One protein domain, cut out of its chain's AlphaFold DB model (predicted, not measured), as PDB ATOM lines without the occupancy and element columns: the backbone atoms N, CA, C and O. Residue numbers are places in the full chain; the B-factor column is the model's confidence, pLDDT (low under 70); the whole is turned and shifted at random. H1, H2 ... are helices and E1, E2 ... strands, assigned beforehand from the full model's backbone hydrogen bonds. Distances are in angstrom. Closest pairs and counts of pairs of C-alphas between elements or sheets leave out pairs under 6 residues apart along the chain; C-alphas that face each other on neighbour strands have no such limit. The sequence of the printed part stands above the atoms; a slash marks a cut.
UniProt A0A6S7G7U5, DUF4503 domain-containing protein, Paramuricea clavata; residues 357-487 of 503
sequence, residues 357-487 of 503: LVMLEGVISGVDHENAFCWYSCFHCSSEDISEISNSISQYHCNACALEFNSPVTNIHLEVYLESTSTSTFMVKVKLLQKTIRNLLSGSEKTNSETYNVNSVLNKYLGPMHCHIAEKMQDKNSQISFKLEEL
ATOM      1  N   LEU A 357     134.483 118.783 128.906       91.50
ATOM      2  CA  LEU A 357     134.385 120.240 128.921       91.50
ATOM      3  C   LEU A 357     134.473 120.772 127.490       91.50
ATOM      4  O   LEU A 357     135.312 120.304 126.719       91.50
ATOM      5  N   VAL A 358     133.624 121.737 127.143       91.31
ATOM      6  CA  VAL A 358     133.557 122.337 125.804       91.31
ATOM      7  C   VAL A 358     133.362 123.851 125.861       91.31
ATOM      8  O   VAL A 358     132.823 124.374 126.836       91.31
ATOM      9  N   MET A 359     133.767 124.537 124.793       91.50
ATOM     10  CA  MET A 359     133.306 125.892 124.492       91.50
ATOM     11  C   MET A 359     131.993 125.852 123.721       91.50
ATOM     12  O   MET A 359     131.832 125.063 122.784       91.50
ATOM     13  N   LEU A 360     131.089 126.758 124.079       90.94
ATOM     14  CA  LEU A 360     129.823 126.961 123.394       90.94
ATOM     15  C   LEU A 360     129.563 128.450 123.161       90.94
ATOM     16  O   LEU A 360     129.819 129.288 124.024       90.94
ATOM     17  N   GLU A 361     129.022 128.769 121.994       91.56
ATOM     18  CA  GLU A 361     128.499 130.089 121.665       91.56
ATOM     19  C   GLU A 361     127.308 129.957 120.715       91.56
ATOM     20  O   GLU A 361     127.251 129.011 119.926       91.56
ATOM     21  N   GLY A 362     126.341 130.865 120.788       91.94
ATOM     22  CA  GLY A 362     125.154 130.810 119.941       91.94
ATOM     23  C   GLY A 362     124.076 131.812 120.324       91.94
ATOM     24  O   GLY A 362     124.249 132.645 121.212       91.94
ATOM     25  N   VAL A 363     122.942 131.728 119.638       93.25
ATOM     26  CA  VAL A 363     121.762 132.563 119.881       93.25
ATOM     27  C   VAL A 363     120.690 131.731 120.573       93.25
ATOM     28  O   VAL A 363     120.480 130.567 120.232       93.25
ATOM     29  N   ILE A 364     120.004 132.321 121.553       94.12
ATOM     30  CA  ILE A 364     118.887 131.664 122.236       94.12
ATOM     31  C   ILE A 364     117.708 131.518 121.271       94.12
ATOM     32  O   ILE A 364     117.072 132.510 120.910       94.12
ATOM     33  N   SER A 365     117.398 130.276 120.902       93.19
ATOM     34  CA  SER A 365     116.279 129.916 120.024       93.19
ATOM     35  C   SER A 365     115.017 129.530 120.800       93.19
ATOM     36  O   SER A 365     113.911 129.629 120.273       93.19
ATOM     37  N   GLY A 366     115.155 129.136 122.068       93.00
ATOM     38  CA  GLY A 366     114.028 128.741 122.906       93.00
ATOM     39  C   GLY A 366     114.360 128.723 124.392       93.00
ATOM     40  O   GLY A 366     115.522 128.788 124.790       93.00
ATOM     41  N   VAL A 367     113.326 128.586 125.221       92.50
ATOM     42  CA  VAL A 367     113.458 128.420 126.671       92.50
ATOM     43  C   VAL A 367     112.678 127.194 127.112       92.50
ATOM     44  O   VAL A 367     111.589 126.929 126.606       92.50
ATOM     45  N   ASP A 368     113.226 126.441 128.060       92.31
ATOM     46  CA  ASP A 368     112.473 125.389 128.723       92.31
ATOM     47  C   ASP A 368     111.563 125.977 129.806       92.31
ATOM     48  O   ASP A 368     111.975 126.205 130.943       92.31
ATOM     49  N   HIS A 369     110.310 126.223 129.433       87.38
ATOM     50  CA  HIS A 369     109.300 126.774 130.330       87.38
ATOM     51  C   HIS A 369     108.927 125.833 131.481       87.38
ATOM     52  O   HIS A 369     108.515 126.322 132.528       87.38
ATOM     53  N   GLU A 370     109.068 124.514 131.316       88.06
ATOM     54  CA  GLU A 370     108.672 123.549 132.351       88.06
ATOM     55  C   GLU A 370     109.634 123.566 133.540       88.06
ATOM     56  O   GLU A 370     109.230 123.305 134.670       88.06
ATOM     57  N   ASN A 371     110.899 123.912 133.291       86.88
ATOM     58  CA  ASN A 371     111.933 123.998 134.317       86.88
ATOM     59  C   ASN A 371     112.330 125.443 134.647       86.88
ATOM     60  O   ASN A 371     113.239 125.641 135.443       86.88
ATOM     61  N   ALA A 372     111.682 126.461 134.077       89.06
ATOM     62  CA  ALA A 372     111.968 127.856 134.400       89.06
ATOM     63  C   ALA A 372     111.216 128.290 135.667       89.06
ATOM     64  O   ALA A 372     109.997 128.456 135.651       89.06
ATOM     65  N   PHE A 373     111.939 128.515 136.763       88.81
ATOM     66  CA  PHE A 373     111.354 128.971 138.028       88.81
ATOM     67  C   PHE A 373     112.313 129.880 138.801       88.81
ATOM     68  O   PHE A 373     113.525 129.879 138.576       88.81
ATOM     69  N   CYS A 374     111.771 130.668 139.726       88.00
ATOM     70  CA  CYS A 374     112.543 131.450 140.681       88.00
ATOM     71  C   CYS A 374     112.093 131.146 142.110       88.00
ATOM     72  O   CYS A 374     110.981 130.675 142.339       88.00
ATOM     73  N   TRP A 375     112.979 131.401 143.061       89.62
ATOM     74  CA  TRP A 375     112.701 131.268 144.484       89.62
ATOM     75  C   TRP A 375     113.488 132.311 145.268       89.62
ATOM     76  O   TRP A 375     114.427 132.932 144.755       89.62
ATOM     77  N   TYR A 376     113.092 132.512 146.517       89.50
ATOM     78  CA  TYR A 376     113.735 133.447 147.424       89.50
ATOM     79  C   TYR A 376     114.661 132.712 148.390       89.50
ATOM     80  O   TYR A 376     114.349 131.619 148.855       89.50
ATOM     81  N   SER A 377     115.807 133.323 148.689       91.62
ATOM     82  CA  SER A 377     116.717 132.875 149.743       91.62
ATOM     83  C   SER A 377     117.142 134.029 150.646       91.62
ATOM     84  O   SER A 377     117.162 135.203 150.257       91.62
ATOM     85  N   CYS A 378     117.482 133.694 151.888       89.50
ATOM     86  CA  CYS A 378     117.942 134.654 152.875       89.50
ATOM     87  C   CYS A 378     119.291 135.232 152.435       89.50
ATOM     88  O   CYS A 378     120.209 134.483 152.114       89.50
ATOM     89  N   PHE A 379     119.447 136.555 152.464       88.06
ATOM     90  CA  PHE A 379     120.714 137.197 152.090       88.06
ATOM     91  C   PHE A 379     121.853 136.927 153.087       88.06
ATOM     92  O   PHE A 379     123.014 137.105 152.740       88.06
ATOM     93  N   HIS A 380     121.520 136.514 154.314       88.81
ATOM     94  CA  HIS A 380     122.494 136.258 155.371       88.81
ATOM     95  C   HIS A 380     122.946 134.794 155.397       88.81
ATOM     96  O   HIS A 380     124.133 134.509 155.311       88.81
ATOM     97  N   CYS A 381     122.009 133.846 155.505       87.81
ATOM     98  CA  CYS A 381     122.338 132.419 155.635       87.81
ATOM     99  C   CYS A 381     122.081 131.591 154.368       87.81
ATOM    100  O   CYS A 381     122.245 130.377 154.400       87.81
ATOM    101  N   SER A 382     121.644 132.211 153.267       88.50
ATOM    102  CA  SER A 382     121.268 131.529 152.013       88.50
ATOM    103  C   SER A 382     120.150 130.482 152.138       88.50
ATOM    104  O   SER A 382     119.857 129.796 151.163       88.50
ATOM    105  N   SER A 383     119.491 130.372 153.298       88.06
ATOM    106  CA  SER A 383     118.360 129.461 153.495       88.06
ATOM    107  C   SER A 383     117.176 129.846 152.611       88.06
ATOM    108  O   SER A 383     116.842 131.026 152.491       88.06
ATOM    109  N   GLU A 384     116.527 128.840 152.035       90.44
ATOM    110  CA  GLU A 384     115.286 128.963 151.260       90.44
ATOM    111  C   GLU A 384     114.040 128.931 152.165       90.44
ATOM    112  O   GLU A 384     112.928 129.186 151.709       90.44
ATOM    113  N   ASP A 385     114.223 128.646 153.460       90.56
ATOM    114  CA  ASP A 385     113.153 128.572 154.456       90.56
ATOM    115  C   ASP A 385     112.766 129.977 154.951       90.56
ATOM    116  O   ASP A 385     113.193 130.443 156.015       90.56
ATOM    117  N   ILE A 386     112.017 130.684 154.104       90.00
ATOM    118  CA  ILE A 386     111.551 132.052 154.329       90.00
ATOM    119  C   ILE A 386     110.026 132.077 154.426       90.00
ATOM    120  O   ILE A 386     109.325 131.549 153.566       90.00
ATOM    121  N   SER A 387     109.524 132.772 155.443       89.38
ATOM    122  CA  SER A 387     108.107 133.056 155.646       89.38
ATOM    123  C   SER A 387     107.798 134.510 155.285       89.38
ATOM    124  O   SER A 387     108.528 135.417 155.689       89.38
ATOM    125  N   GLU A 388     106.702 134.756 154.570       87.06
ATOM    126  CA  GLU A 388     106.165 136.112 154.389       87.06
ATOM    127  C   GLU A 388     105.441 136.576 155.657       87.06
ATOM    128  O   GLU A 388     104.631 135.844 156.233       87.06
ATOM    129  N   ILE A 389     105.713 137.807 156.090       85.00
ATOM    130  CA  ILE A 389     105.080 138.408 157.264       85.00
ATOM    131  C   ILE A 389     104.080 139.463 156.794       85.00
ATOM    132  O   ILE A 389     104.444 140.517 156.280       85.00
ATOM    133  N   SER A 390     102.791 139.205 156.996       68.25
ATOM    134  CA  SER A 390     101.727 140.056 156.452       68.25
ATOM    135  C   SER A 390     101.481 141.362 157.227       68.25
ATOM    136  O   SER A 390     100.659 142.157 156.789       68.25
ATOM    137  N   ASN A 391     102.145 141.596 158.371       65.81
ATOM    138  CA  ASN A 391     101.779 142.659 159.329       65.81
ATOM    139  C   ASN A 391     102.969 143.409 159.973       65.81
ATOM    140  O   ASN A 391     102.834 143.951 161.072       65.81
ATOM    141  N   SER A 392     104.130 143.466 159.320       68.38
ATOM    142  CA  SER A 392     105.332 144.145 159.840       68.38
ATOM    143  C   SER A 392     105.955 145.113 158.833       68.38
ATOM    144  O   SER A 392     105.607 145.131 157.658       68.38
ATOM    145  N   ILE A 393     106.897 145.937 159.315       74.19
ATOM    146  CA  ILE A 393     107.769 146.781 158.473       74.19
ATOM    147  C   ILE A 393     108.651 145.908 157.562       74.19
ATOM    148  O   ILE A 393     109.051 146.345 156.484       74.19
ATOM    149  N   SER A 394     108.949 144.691 158.018       79.50
ATOM    150  CA  SER A 394     109.668 143.645 157.297       79.50
ATOM    151  C   SER A 394     108.685 142.756 156.530       79.50
ATOM    152  O   SER A 394     107.707 142.307 157.123       79.50
ATOM    153  N   GLN A 395     108.934 142.474 155.252       85.44
ATOM    154  CA  GLN A 395     108.084 141.592 154.434       85.44
ATOM    155  C   GLN A 395     108.412 140.100 154.595       85.44
ATOM    156  O   GLN A 395     107.541 139.257 154.391       85.44
ATOM    157  N   TYR A 396     109.643 139.766 154.983       88.62
ATOM    158  CA  TYR A 396     110.148 138.395 155.013       88.62
ATOM    159  C   TYR A 396     110.839 138.069 156.343       88.62
ATOM    160  O   TYR A 396     111.517 138.916 156.923       88.62
ATOM    161  N   HIS A 397     110.707 136.820 156.789       90.62
ATOM    162  CA  HIS A 397     111.381 136.237 157.951       90.62
ATOM    163  C   HIS A 397     112.114 134.958 157.543       90.62
ATOM    164  O   HIS A 397     111.497 134.045 157.002       90.62
ATOM    165  N   CYS A 398     113.410 134.848 157.827       92.38
ATOM    166  CA  CYS A 398     114.142 133.595 157.648       92.38
ATOM    167  C   CYS A 398     113.996 132.704 158.883       92.38
ATOM    168  O   CYS A 398     114.508 133.048 159.946       92.38
ATOM    169  N   ASN A 399     113.399 131.524 158.728       91.50
ATOM    170  CA  ASN A 399     113.181 130.584 159.832       91.50
ATOM    171  C   ASN A 399     114.495 129.952 160.341       91.50
ATOM    172  O   ASN A 399     114.574 129.523 161.489       91.50
ATOM    173  N   ALA A 400     115.547 129.918 159.512       90.44
ATOM    174  CA  ALA A 400     116.831 129.303 159.865       90.44
ATOM    175  C   ALA A 400     117.724 130.195 160.744       90.44
ATOM    176  O   ALA A 400     118.400 129.697 161.639       90.44
ATOM    177  N   CYS A 401     117.745 131.508 160.492       92.25
ATOM    178  CA  CYS A 401     118.570 132.458 161.251       92.25
ATOM    179  C   CYS A 401     117.751 133.516 162.005       92.25
ATOM    180  O   CYS A 401     118.329 134.457 162.541       92.25
ATOM    181  N   ALA A 402     116.422 133.375 162.019       90.00
ATOM    182  CA  ALA A 402     115.455 134.268 162.663       90.00
ATOM    183  C   ALA A 402     115.554 135.750 162.237       90.00
ATOM    184  O   ALA A 402     115.124 136.642 162.968       90.00
ATOM    185  N   LEU A 403     116.132 136.027 161.063       90.62
ATOM    186  CA  LEU A 403     116.355 137.383 160.564       90.62
ATOM    187  C   LEU A 403     115.151 137.874 159.756       90.62
ATOM    188  O   LEU A 403     114.694 137.182 158.846       90.62
ATOM    189  N   GLU A 404     114.698 139.095 160.033       90.38
ATOM    190  CA  GLU A 404     113.652 139.778 159.269       90.38
ATOM    191  C   GLU A 404     114.238 140.772 158.258       90.38
ATOM    192  O   GLU A 404     115.209 141.472 158.554       90.38
ATOM    193  N   PHE A 405     113.662 140.845 157.057       88.31
ATOM    194  CA  PHE A 405     114.155 141.709 155.983       88.31
ATOM    195  C   PHE A 405     113.101 142.011 154.912       88.31
ATOM    196  O   PHE A 405     112.030 141.414 154.873       88.31
ATOM    197  N   ASN A 406     113.418 142.965 154.030       85.88
ATOM    198  CA  ASN A 406     112.522 143.436 152.965       85.88
ATOM    199  C   ASN A 406     112.920 142.993 151.557       85.88
ATOM    200  O   ASN A 406     112.084 142.971 150.666       85.88
ATOM    201  N   SER A 407     114.185 142.628 151.355       84.69
ATOM    202  CA  SER A 407     114.710 142.306 150.028       84.69
ATOM    203  C   SER A 407     115.373 140.929 150.056       84.69
ATOM    204  O   SER A 407     116.555 140.845 150.399       84.69
ATOM    205  N   PRO A 408     114.640 139.839 149.751       86.62
ATOM    206  CA  PRO A 408     115.234 138.517 149.601       86.62
ATOM    207  C   PRO A 408     116.195 138.484 148.414       86.62
ATOM    208  O   PRO A 408     116.073 139.252 147.456       86.62
ATOM    209  N   VAL A 409     117.121 137.527 148.438       87.81
ATOM    210  CA  VAL A 409     117.895 137.188 147.244       87.81
ATOM    211  C   VAL A 409     116.997 136.371 146.324       87.81
ATOM    212  O   VAL A 409     116.522 135.303 146.700       87.81
ATOM    213  N   THR A 410     116.752 136.867 145.111       87.62
ATOM    214  CA  THR A 410     116.036 136.109 144.079       87.62
ATOM    215  C   THR A 410     117.003 135.193 143.333       87.62
ATOM    216  O   THR A 410     117.903 135.668 142.632       87.62
ATOM    217  N   ASN A 411     116.787 133.887 143.450       89.38
ATOM    218  CA  ASN A 411     117.467 132.863 142.665       89.38
ATOM    219  C   ASN A 411     116.580 132.433 141.499       89.38
ATOM    220  O   ASN A 411     115.355 132.435 141.609       89.38
ATOM    221  N   ILE A 412     117.193 132.095 140.368       90.19
ATOM    222  CA  ILE A 412     116.480 131.763 139.133       90.19
ATOM    223  C   ILE A 412     117.101 130.512 138.520       90.19
ATOM    224  O   ILE A 412     118.305 130.474 138.284       90.19
ATOM    225  N   HIS A 413     116.301 129.496 138.227       92.88
ATOM    226  CA  HIS A 413     116.720 128.364 137.405       92.88
ATOM    227  C   HIS A 413     116.207 128.589 135.990       92.88
ATOM    228  O   HIS A 413     115.017 128.822 135.779       92.88
ATOM    229  N   LEU A 414     117.115 128.545 135.017       93.50
ATOM    230  CA  LEU A 414     116.784 128.756 133.615       93.50
ATOM    231  C   LEU A 414     117.598 127.807 132.738       93.50
ATOM    232  O   LEU A 414     118.832 127.806 132.786       93.50
ATOM    233  N   GLU A 415     116.892 127.032 131.918       96.00
ATOM    234  CA  GLU A 415     117.485 126.234 130.849       96.00
ATOM    235  C   GLU A 415     117.021 126.777 129.494       96.00
ATOM    236  O   GLU A 415     115.829 127.004 129.278       96.00
ATOM    237  N   VAL A 416     117.963 127.001 128.581       95.12
ATOM    238  CA  VAL A 416     117.699 127.598 127.264       95.12
ATOM    239  C   VAL A 416     118.159 126.683 126.141       95.12
ATOM    240  O   VAL A 416     119.101 125.908 126.309       95.12
ATOM    241  N   TYR A 417     117.509 126.791 124.988       94.25
ATOM    242  CA  TYR A 417     117.940 126.150 123.753       94.25
ATOM    243  C   TYR A 417     118.802 127.121 122.953       94.25
ATOM    244  O   TYR A 417     118.428 128.283 122.770       94.25
ATOM    245  N   LEU A 418     119.958 126.645 122.497       92.94
ATOM    246  CA  LEU A 418     120.905 127.425 121.709       92.94
ATOM    247  C   LEU A 418     120.987 126.919 120.277       92.94
ATOM    248  O   LEU A 418     121.110 125.722 120.023       92.94
ATOM    249  N   GLU A 419     120.999 127.869 119.351       88.62
ATOM    250  CA  GLU A 419     121.382 127.666 117.963       88.62
ATOM    251  C   GLU A 419     122.781 128.265 117.763       88.62
ATOM    252  O   GLU A 419     122.975 129.481 117.824       88.62
ATOM    253  N   SER A 420     123.788 127.404 117.595       76.50
ATOM    254  CA  SER A 420     125.160 127.837 117.315       76.50
ATOM    255  C   SER A 420     125.409 127.890 115.815       76.50
ATOM    256  O   SER A 420     124.994 126.997 115.075       76.50
ATOM    257  N   THR A 421     126.211 128.860 115.382       64.12
ATOM    258  CA  THR A 421     126.771 128.921 114.023       64.12
ATOM    259  C   THR A 421     127.619 127.690 113.681       64.12
ATOM    260  O   THR A 421     127.735 127.337 112.510       64.12
ATOM    261  N   SER A 422     128.169 127.014 114.697       60.75
ATOM    262  CA  SER A 422     129.015 125.820 114.565       60.75
ATOM    263  C   SER A 422     128.247 124.496 114.703       60.75
ATOM    264  O   SER A 422     128.802 123.438 114.416       60.75
ATOM    265  N   THR A 423     126.989 124.527 115.168       62.00
ATOM    266  CA  THR A 423     126.218 123.329 115.558       62.00
ATOM    267  C   THR A 423     124.759 123.360 115.096       62.00
ATOM    268  O   THR A 423     123.877 122.884 115.815       62.00
ATOM    269  N   SER A 424     124.474 123.893 113.905       60.66
ATOM    270  CA  SER A 424     123.105 123.984 113.353       60.66
ATOM    271  C   SER A 424     122.384 122.634 113.189       60.66
ATOM    272  O   SER A 424     121.199 122.587 112.871       60.66
ATOM    273  N   THR A 425     123.083 121.522 113.420       72.50
ATOM    274  CA  THR A 425     122.587 120.147 113.336       72.50
ATOM    275  C   THR A 425     122.160 119.537 114.676       72.50
ATOM    276  O   THR A 425     121.502 118.495 114.669       72.50
ATOM    277  N   PHE A 426     122.515 120.135 115.820       85.06
ATOM    278  CA  PHE A 426     122.268 119.551 117.146       85.06
ATOM    279  C   PHE A 426     121.250 120.361 117.944       85.06
ATOM    280  O   PHE A 426     121.249 121.588 117.908       85.06
ATOM    281  N   MET A 427     120.428 119.674 118.738       88.19
ATOM    282  CA  MET A 427     119.605 120.343 119.746       88.19
ATOM    283  C   MET A 427     120.435 120.535 121.015       88.19
ATOM    284  O   MET A 427     120.802 119.565 121.678       88.19
ATOM    285  N   VAL A 428     120.738 121.785 121.358       93.50
ATOM    286  CA  VAL A 428     121.618 122.119 122.481       93.50
ATOM    287  C   VAL A 428     120.808 122.800 123.573       93.50
ATOM    288  O   VAL A 428     120.328 123.912 123.378       93.50
ATOM    289  N   LYS A 429     120.657 122.137 124.722       95.44
ATOM    290  CA  LYS A 429     119.991 122.676 125.912       95.44
ATOM    291  C   LYS A 429     121.033 123.008 126.976       95.44
ATOM    292  O   LYS A 429     121.848 122.153 127.312       95.44
ATOM    293  N   VAL A 430     121.006 124.217 127.525       95.75
ATOM    294  CA  VAL A 430     122.018 124.696 128.479       95.75
ATOM    295  C   VAL A 430     121.364 125.187 129.757       95.75
ATOM    296  O   VAL A 430     120.509 126.069 129.710       95.75
ATOM    297  N   LYS A 431     121.804 124.655 130.898       96.62
ATOM    298  CA  LYS A 431     121.506 125.184 132.231       96.62
ATOM    299  C   LYS A 431     122.462 126.328 132.553       96.62
ATOM    300  O   LYS A 431     123.674 126.122 132.591       96.62
ATOM    301  N   LEU A 432     121.907 127.511 132.796       95.69
ATOM    302  CA  LEU A 432     122.675 128.740 132.998       95.69
ATOM    303  C   LEU A 432     122.992 129.001 134.478       95.69
ATOM    304  O   LEU A 432     122.243 128.620 135.379       95.69
ATOM    305  N   LEU A 433     124.094 129.707 134.726       94.62
ATOM    306  CA  LEU A 433     124.470 130.223 136.039       94.62
ATOM    307  C   LEU A 433     123.645 131.459 136.405       94.62
ATOM    308  O   LEU A 433     123.277 132.264 135.548       94.62
ATOM    309  N   GLN A 434     123.469 131.691 137.711       92.00
ATOM    310  CA  GLN A 434     122.742 132.856 138.230       92.00
ATOM    311  C   GLN A 434     123.251 134.187 137.648       92.00
ATOM    312  O   GLN A 434     122.460 135.063 137.310       92.00
ATOM    313  N   LYS A 435     124.574 134.348 137.499       91.44
ATOM    314  CA  LYS A 435     125.181 135.566 136.931       91.44
ATOM    315  C   LYS A 435     124.732 135.818 135.487       91.44
ATOM    316  O   LYS A 435     124.379 136.941 135.138       91.44
ATOM    317  N   THR A 436     124.680 134.766 134.679       92.81
ATOM    318  CA  THR A 436     124.335 134.832 133.258       92.81
ATOM    319  C   THR A 436     122.850 135.090 133.093       92.81
ATOM    320  O   THR A 436     122.460 135.965 132.323       92.81
ATOM    321  N   ILE A 437     122.022 134.435 133.910       92.12
ATOM    322  CA  ILE A 437     120.579 134.679 133.953       92.12
ATOM    323  C   ILE A 437     120.278 136.135 134.328       92.12
ATOM    324  O   ILE A 437     119.518 136.804 133.631       92.12
ATOM    325  N   ARG A 438     120.907 136.668 135.384       88.81
ATOM    326  CA  ARG A 438     120.718 138.071 135.787       88.81
ATOM    327  C   ARG A 438     121.114 139.034 134.673       88.81
ATOM    328  O   ARG A 438     120.357 139.956 134.385       88.81
ATOM    329  N   ASN A 439     122.238 138.799 133.997       89.50
ATOM    330  CA  ASN A 439     122.666 139.628 132.868       89.50
ATOM    331  C   ASN A 439     121.668 139.574 131.703       89.50
ATOM    332  O   ASN A 439     121.326 140.611 131.138       89.50
ATOM    333  N   LEU A 440     121.138 138.388 131.384       89.25
ATOM    334  CA  LEU A 440     120.106 138.229 130.359       89.25
ATOM    335  C   LEU A 440     118.819 138.980 130.718       89.25
ATOM    336  O   LEU A 440     118.189 139.564 129.837       89.25
ATOM    337  N   LEU A 441     118.431 138.981 131.994       85.81
ATOM    338  CA  LEU A 441     117.172 139.558 132.472       85.81
ATOM    339  C   LEU A 441     117.272 141.032 132.895       85.81
ATOM    340  O   LEU A 441     116.238 141.667 133.079       85.81
ATOM    341  N   SER A 442     118.475 141.609 132.988       76.25
ATOM    342  CA  SER A 442     118.698 143.000 133.437       76.25
ATOM    343  C   SER A 442     118.031 144.062 132.548       76.25
ATOM    344  O   SER A 442     117.840 145.189 132.986       76.25
ATOM    345  N   GLY A 443     117.655 143.708 131.314       62.81
ATOM    346  CA  GLY A 443     116.878 144.559 130.403       62.81
ATOM    347  C   GLY A 443     115.391 144.203 130.297       62.81
ATOM    348  O   GLY A 443     114.708 144.747 129.436       62.81
ATOM    349  N   SER A 444     114.895 143.254 131.095       62.81
ATOM    350  CA  SER A 444     113.477 142.879 131.107       62.81
ATOM    351  C   SER A 444     112.718 143.714 132.136       62.81
ATOM    352  O   SER A 444     113.143 143.827 133.286       62.81
ATOM    353  N   GLU A 445     111.598 144.312 131.733       54.56
ATOM    354  CA  GLU A 445     110.688 144.952 132.681       54.56
ATOM    355  C   GLU A 445     110.129 143.871 133.613       54.56
ATOM    356  O   GLU A 445     109.484 142.917 133.162       54.56
ATOM    357  N   LYS A 446     110.390 144.000 134.921       56.41
ATOM    358  CA  LYS A 446     109.642 143.241 135.924       56.41
ATOM    359  C   LYS A 446     108.186 143.657 135.772       56.41
ATOM    360  O   LYS A 446     107.854 144.827 135.948       56.41
ATOM    361  N   THR A 447     107.331 142.714 135.400       50.59
ATOM    362  CA  THR A 447     105.892 142.976 135.367       50.59
ATOM    363  C   THR A 447     105.415 143.339 136.778       50.59
ATOM    364  O   THR A 447     106.044 142.954 137.765       50.59
ATOM    365  N   ASN A 448     104.297 144.065 136.889       47.66
ATOM    366  CA  ASN A 448     103.690 144.486 138.166       47.66
ATOM    367  C   ASN A 448     103.385 143.328 139.150       47.66
ATOM    368  O   ASN A 448     102.925 143.581 140.256       47.66
ATOM    369  N   SER A 449     103.614 142.073 138.750       51.47
ATOM    370  CA  SER A 449     103.458 140.844 139.529       51.47
ATOM    371  C   SER A 449     104.785 140.157 139.898       51.47
ATOM    372  O   SER A 449     104.779 138.963 140.168       51.47
ATOM    373  N   GLU A 450     105.925 140.858 139.873       56.94
ATOM    374  CA  GLU A 450     107.255 140.322 140.251       56.94
ATOM    375  C   GLU A 450     107.748 139.125 139.409       56.94
ATOM    376  O   GLU A 450     108.735 138.474 139.746       56.94
ATOM    377  N   THR A 451     107.119 138.863 138.257       61.62
ATOM    378  CA  THR A 451     107.499 137.762 137.358       61.62
ATOM    379  C   THR A 451     108.306 138.265 136.161       61.62
ATOM    380  O   THR A 451     107.961 139.267 135.519       61.62
ATOM    381  N   TYR A 452     109.408 137.572 135.859       70.00
ATOM    382  CA  TYR A 452     110.232 137.844 134.681       70.00
ATOM    383  C   TYR A 452     109.518 137.370 133.415       70.00
ATOM    384  O   TYR A 452     109.052 136.232 133.341       70.00
ATOM    385  N   ASN A 453     109.485 138.209 132.375       75.12
ATOM    386  CA  ASN A 453     109.049 137.758 131.059       75.12
ATOM    387  C   ASN A 453     110.149 136.888 130.437       75.12
ATOM    388  O   ASN A 453     111.116 137.398 129.870       75.12
ATOM    389  N   VAL A 454     109.986 135.571 130.540       74.19
ATOM    390  CA  VAL A 454     110.941 134.571 130.046       74.19
ATOM    391  C   VAL A 454     111.235 134.742 128.552       74.19
ATOM    392  O   VAL A 454     112.369 134.555 128.130       74.19
ATOM    393  N   ASN A 455     110.275 135.210 127.749       79.12
ATOM    394  CA  ASN A 455     110.475 135.417 126.310       79.12
ATOM    395  C   ASN A 455     111.428 136.577 125.991       79.12
ATOM    396  O   ASN A 455     111.947 136.655 124.881       79.12
ATOM    397  N   SER A 456     111.710 137.456 126.959       84.19
ATOM    398  CA  SER A 456     112.689 138.537 126.795       84.19
ATOM    399  C   SER A 456     114.124 138.037 126.590       84.19
ATOM    400  O   SER A 456     115.001 138.834 126.252       84.19
ATOM    401  N   VAL A 457     114.392 136.746 126.819       88.12
ATOM    402  CA  VAL A 457     115.719 136.148 126.612       88.12
ATOM    403  C   VAL A 457     115.925 135.615 125.192       88.12
ATOM    404  O   VAL A 457     117.066 135.402 124.798       88.12
ATOM    405  N   LEU A 458     114.855 135.431 124.411       90.75
ATOM    406  CA  LEU A 458     114.944 134.923 123.039       90.75
ATOM    407  C   LEU A 458     115.757 135.870 122.146       90.75
ATOM    408  O   LEU A 458     115.748 137.086 122.337       90.75
ATOM    409  N   ASN A 459     116.442 135.306 121.150       91.00
ATOM    410  CA  ASN A 459     117.302 136.011 120.191       91.00
ATOM    411  C   ASN A 459     118.499 136.761 120.801       91.00
ATOM    412  O   ASN A 459     119.209 137.471 120.086       91.00
ATOM    413  N   LYS A 460     118.763 136.609 122.104       92.31
ATOM    414  CA  LYS A 460     119.995 137.118 122.714       92.31
ATOM    415  C   LYS A 460     121.153 136.174 122.420       92.31
ATOM    416  O   LYS A 460     120.993 134.953 122.409       92.31
ATOM    417  N   TYR A 461     122.320 136.762 122.190       92.69
ATOM    418  CA  TYR A 461     123.562 136.024 122.026       92.69
ATOM    419  C   TYR A 461     124.095 135.560 123.382       92.69
ATOM    420  O   TYR A 461     124.070 136.308 124.362       92.69
ATOM    421  N   LEU A 462     124.603 134.335 123.417       91.00
ATOM    422  CA  LEU A 462     125.228 133.704 124.564       91.00
ATOM    423  C   LEU A 462     126.576 133.119 124.146       91.00
ATOM    424  O   LEU A 462     126.642 132.258 123.275       91.00
ATOM    425  N   GLY A 463     127.643 133.553 124.814       85.69
ATOM    426  CA  GLY A 463     128.986 133.000 124.659       85.69
ATOM    427  C   GLY A 463     130.046 134.040 124.277       85.69
ATOM    428  O   GLY A 463     129.730 135.227 124.160       85.69
ATOM    429  N   PRO A 464     131.309 133.612 124.116       89.06
ATOM    430  CA  PRO A 464     131.795 132.247 124.337       89.06
ATOM    431  C   PRO A 464     131.730 131.848 125.823       89.06
ATOM    432  O   PRO A 464     132.152 132.602 126.697       89.06
ATOM    433  N   MET A 465     131.170 130.672 126.117       91.06
ATOM    434  CA  MET A 465     131.016 130.142 127.478       91.06
ATOM    435  C   MET A 465     131.597 128.740 127.613       91.06
ATOM    436  O   MET A 465     131.620 127.962 126.661       91.06
ATOM    437  N   HIS A 466     132.059 128.431 128.821       92.69
ATOM    438  CA  HIS A 466     132.603 127.126 129.166       92.69
ATOM    439  C   HIS A 466     131.479 126.257 129.720       92.69
ATOM    440  O   HIS A 466     130.751 126.675 130.623       92.69
ATOM    441  N   CYS A 467     131.346 125.045 129.196       93.62
ATOM    442  CA  CYS A 467     130.261 124.146 129.550       93.62
ATOM    443  C   CYS A 467     130.770 122.740 129.862       93.62
ATOM    444  O   CYS A 467     131.717 122.250 129.245       93.62
ATOM    445  N   HIS A 468     130.087 122.064 130.781       94.06
ATOM    446  CA  HIS A 468     130.194 120.621 130.989       94.06
ATOM    447  C   HIS A 468     129.052 119.912 130.253       94.06
ATOM    448  O   HIS A 468     127.909 120.364 130.290       94.06
ATOM    449  N   ILE A 469     129.355 118.806 129.569       93.56
ATOM    450  CA  ILE A 469     128.336 117.973 128.919       93.56
ATOM    451  C   ILE A 469     127.751 117.011 129.951       93.56
ATOM    452  O   ILE A 469     128.355 115.980 130.273       93.56
ATOM    453  N   ALA A 470     126.558 117.337 130.440       92.38
ATOM    454  CA  ALA A 470     125.837 116.546 131.425       92.38
ATOM    455  C   ALA A 470     125.166 115.319 130.805       92.38
ATOM    456  O   ALA A 470     125.223 114.235 131.385       92.38
ATOM    457  N   GLU A 471     124.561 115.478 129.627       93.19
ATOM    458  CA  GLU A 471     123.868 114.398 128.924       93.19
ATOM    459  C   GLU A 471     124.063 114.526 127.410       93.19
ATOM    460  O   GLU A 471     124.179 115.624 126.860       93.19
ATOM    461  N   LYS A 472     124.073 113.379 126.732       92.62
ATOM    462  CA  LYS A 472     124.053 113.274 125.276       92.62
ATOM    463  C   LYS A 472     123.059 112.192 124.898       92.62
ATOM    464  O   LYS A 472     123.194 111.058 125.358       92.62
ATOM    465  N   MET A 473     122.093 112.529 124.056       91.25
ATOM    466  CA  MET A 473     121.140 111.570 123.512       91.25
ATOM    467  C   MET A 473     121.246 111.550 121.993       91.25
ATOM    468  O   MET A 473     121.586 112.547 121.358       91.25
ATOM    469  N   GLN A 474     120.972 110.386 121.419       89.31
ATOM    470  CA  GLN A 474     120.823 110.218 119.985       89.31
ATOM    471  C   GLN A 474     119.481 109.539 119.752       89.31
ATOM    472  O   GLN A 474     119.220 108.466 120.302       89.31
ATOM    473  N   ASP A 475     118.610 110.199 118.999       83.56
ATOM    474  CA  ASP A 475     117.294 109.656 118.698       83.56
ATOM    475  C   ASP A 475     117.355 108.588 117.586       83.56
ATOM    476  O   ASP A 475     118.406 108.279 117.017       83.56
ATOM    477  N   LYS A 476     116.196 108.006 117.257       80.31
ATOM    478  CA  LYS A 476     116.077 106.989 116.196       80.31
ATOM    479  C   LYS A 476     116.369 107.534 114.792       80.31
ATOM    480  O   LYS A 476     116.634 106.741 113.892       80.31
ATOM    481  N   ASN A 477     116.324 108.851 114.612       80.69
ATOM    482  CA  ASN A 477     116.595 109.542 113.356       80.69
ATOM    483  C   ASN A 477     118.054 110.025 113.271       80.69
ATOM    484  O   ASN A 477     118.402 110.761 112.350       80.69
ATOM    485  N   SER A 478     118.919 109.598 114.200       79.25
ATOM    486  CA  SER A 478     120.305 110.058 114.349       79.25
ATOM    487  C   SER A 478     120.455 111.548 114.684       79.25
ATOM    488  O   SER A 478     121.561 112.076 114.578       79.25
ATOM    489  N   GLN A 479     119.396 112.228 115.130       85.19
ATOM    490  CA  GLN A 479     119.494 113.580 115.663       85.19
ATOM    491  C   GLN A 479     120.146 113.525 117.046       85.19
ATOM    492  O   GLN A 479     119.715 112.787 117.936       85.19
ATOM    493  N   ILE A 480     121.215 114.303 117.214       89.75
ATOM    494  CA  ILE A 480     121.964 114.381 118.468       89.75
ATOM    495  C   ILE A 480     121.430 115.559 119.280       89.75
ATOM    496  O   ILE A 480     121.305 116.676 118.767       89.75
ATOM    497  N   SER A 481     121.159 115.314 120.558       91.88
ATOM    498  CA  SER A 481     120.869 116.359 121.532       91.88
ATOM    499  C   SER A 481     121.875 116.338 122.677       91.88
ATOM    500  O   SER A 481     122.317 115.280 123.138       91.88
ATOM    501  N   PHE A 482     122.254 117.528 123.127       94.31
ATOM    502  CA  PHE A 482     123.162 117.727 124.247       94.31
ATOM    503  C   PHE A 482     122.459 118.516 125.345       94.31
ATOM    504  O   PHE A 482     121.826 119.537 125.071       94.31
ATOM    505  N   LYS A 483     122.631 118.072 126.591       95.19
ATOM    506  CA  LYS A 483     122.332 118.869 127.781       95.19
ATOM    507  C   LYS A 483     123.643 119.293 128.419       95.19
ATOM    508  O   LYS A 483     124.474 118.441 128.747       95.19
ATOM    509  N   LEU A 484     123.822 120.594 128.590       95.56
ATOM    510  CA  LEU A 484     125.035 121.184 129.131       95.56
ATOM    511  C   LEU A 484     124.752 121.997 130.388       95.56
ATOM    512  O   LEU A 484     123.663 122.541 130.562       95.56
ATOM    513  N   GLU A 485     125.766 122.112 131.235       95.12
ATOM    514  CA  GLU A 485     125.775 122.983 132.407       95.12
ATOM    515  C   GLU A 485     126.846 124.061 132.220       95.12
ATOM    516  O   GLU A 485     127.999 123.752 131.907       95.12
ATOM    517  N   GLU A 486     126.465 125.329 132.374       95.06
ATOM    518  CA  GLU A 486     127.399 126.454 132.336       95.06
ATOM    519  C   GLU A 486     128.365 126.399 133.531       95.06
ATOM    520  O   GLU A 486     127.960 126.174 134.674       95.06
ATOM    521  N   LEU A 487     129.650 126.637 133.264       92.31
ATOM    522  CA  LEU A 487     130.713 126.646 134.264       92.31
ATOM    523  C   LEU A 487     131.173 128.063 134.587       92.31
ATOM    524  O   LEU A 487     131.295 128.924 133.710       92.31
TER     525      LEU A 487
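This is residues 357 to 487 of the 503 residues of the protein "DUF4503 domain-containing protein" of Paramuricea clavata (UniProt A0A6S7G7U5). A small closed barrel of five strands, E1, E6, E7, E9 and E8 round the ring, makes one end of the domain, and a ribbon of two strands, E2 and E5, leads away from it to a small head holding the short hairpin E3 and E4. Two short helices, H1 and H2, pack outside the barrel, and the ribbon with its head makes much of the length. The printed part has 131 residues, with nine named strands and two named helices in the order E1 E2 E3 E4 E5 E6 E7 H1 H2 E8 E9, and the class is mostly strand. The barrel is mixed, while the two pairs E2 with E5 and E3 with E4 are antiparallel. The whole is loose, with a radius of gyration of the C-alphas of 18.0 A and spans of 58 by 28 by 27 A.

E1, residues 357 to 367, bends by 90 degrees at residue 364 and has staggered pairing. Its residues 357 to 363 pair with E8, residues 461 to 474, antiparallel, with N 358 and O 467 at 2.9 A. Its residues 363 to 367 pair with E6, residues 415 to 419, antiparallel, with N 365 and O 417 at 2.9 A. E8 bends by 98 degrees at residue 464. E7, residues 427 to 431, forms a hairpin with E6, and N 430 and O 416 are 2.8 A apart. E7 is parallel to E9, residues 480 to 486, at 19 degrees, with N 431 and O 484 at 2.8 A. E9 and E8 form a hairpin, with N 483 and O 471 at 2.9 A, and the ring is closed. E2, residues 373 to 377, is antiparallel to E5, residues 409 to 413, at 151 degrees, with N 413 and O 373 at 2.8 A. E5 runs on into E6 across a break of 1 residue, at 51 degrees. Farther from the barrel, E3, residues 386 to 388, forms a hairpin with E4, residues 396 to 398, with N 387 and O 397 at 2.8 A. Residues 396 to 397 of E4 also pair, antiparallel, with residues 404 to 405. H1, residues 434 to 441, is on the barrel, outside it, at a height over the sheet of 9.4 A and over none of the strands. The closest C-alphas of H1 and E5 are those of Gln 434 and Ile 412, 6.4 A. H2, residues 454 to 457, is also on the barrel, outside it and over E1, at a height of 8.4 A. H1 and H2 only just touch, with 3 pairs of C-alphas within 8 A, the closest being Leu 440 and Val 457 at 6.1 A. In H1 every O i to N i+4 pair is within hydrogen-bond range, and H2 is too short for such a pair.

E1 begins at C-alpha 357, (134.385, 120.240, 128.921), and is 22.6 A long. E2 and E5 measure 13.5 A and 13.3 A. E3 is 6.7 A long, and E4 ends at C-alpha 398, (114.142, 133.595, 157.648), after 6.8 A. E6 and E7 are each 13.5 A long. H1 is 10.4 A long and H2 is 6.1 A. E8, the longest strand by residues, measures 26.0 A, and E9 measures 19.2 A, ending at C-alpha 486, (127.399, 126.454, 132.336).

The two C-alphas farthest apart are those of Ile 393 and Asn 477, 59.2 A. The printed part has no cut. The link from H1 to H2, residues 442 to 453, is long. Mean pLDDT of the printed part is 85.6, and residues 390 to 392, 421 to 424 and 443 to 451 are under 70.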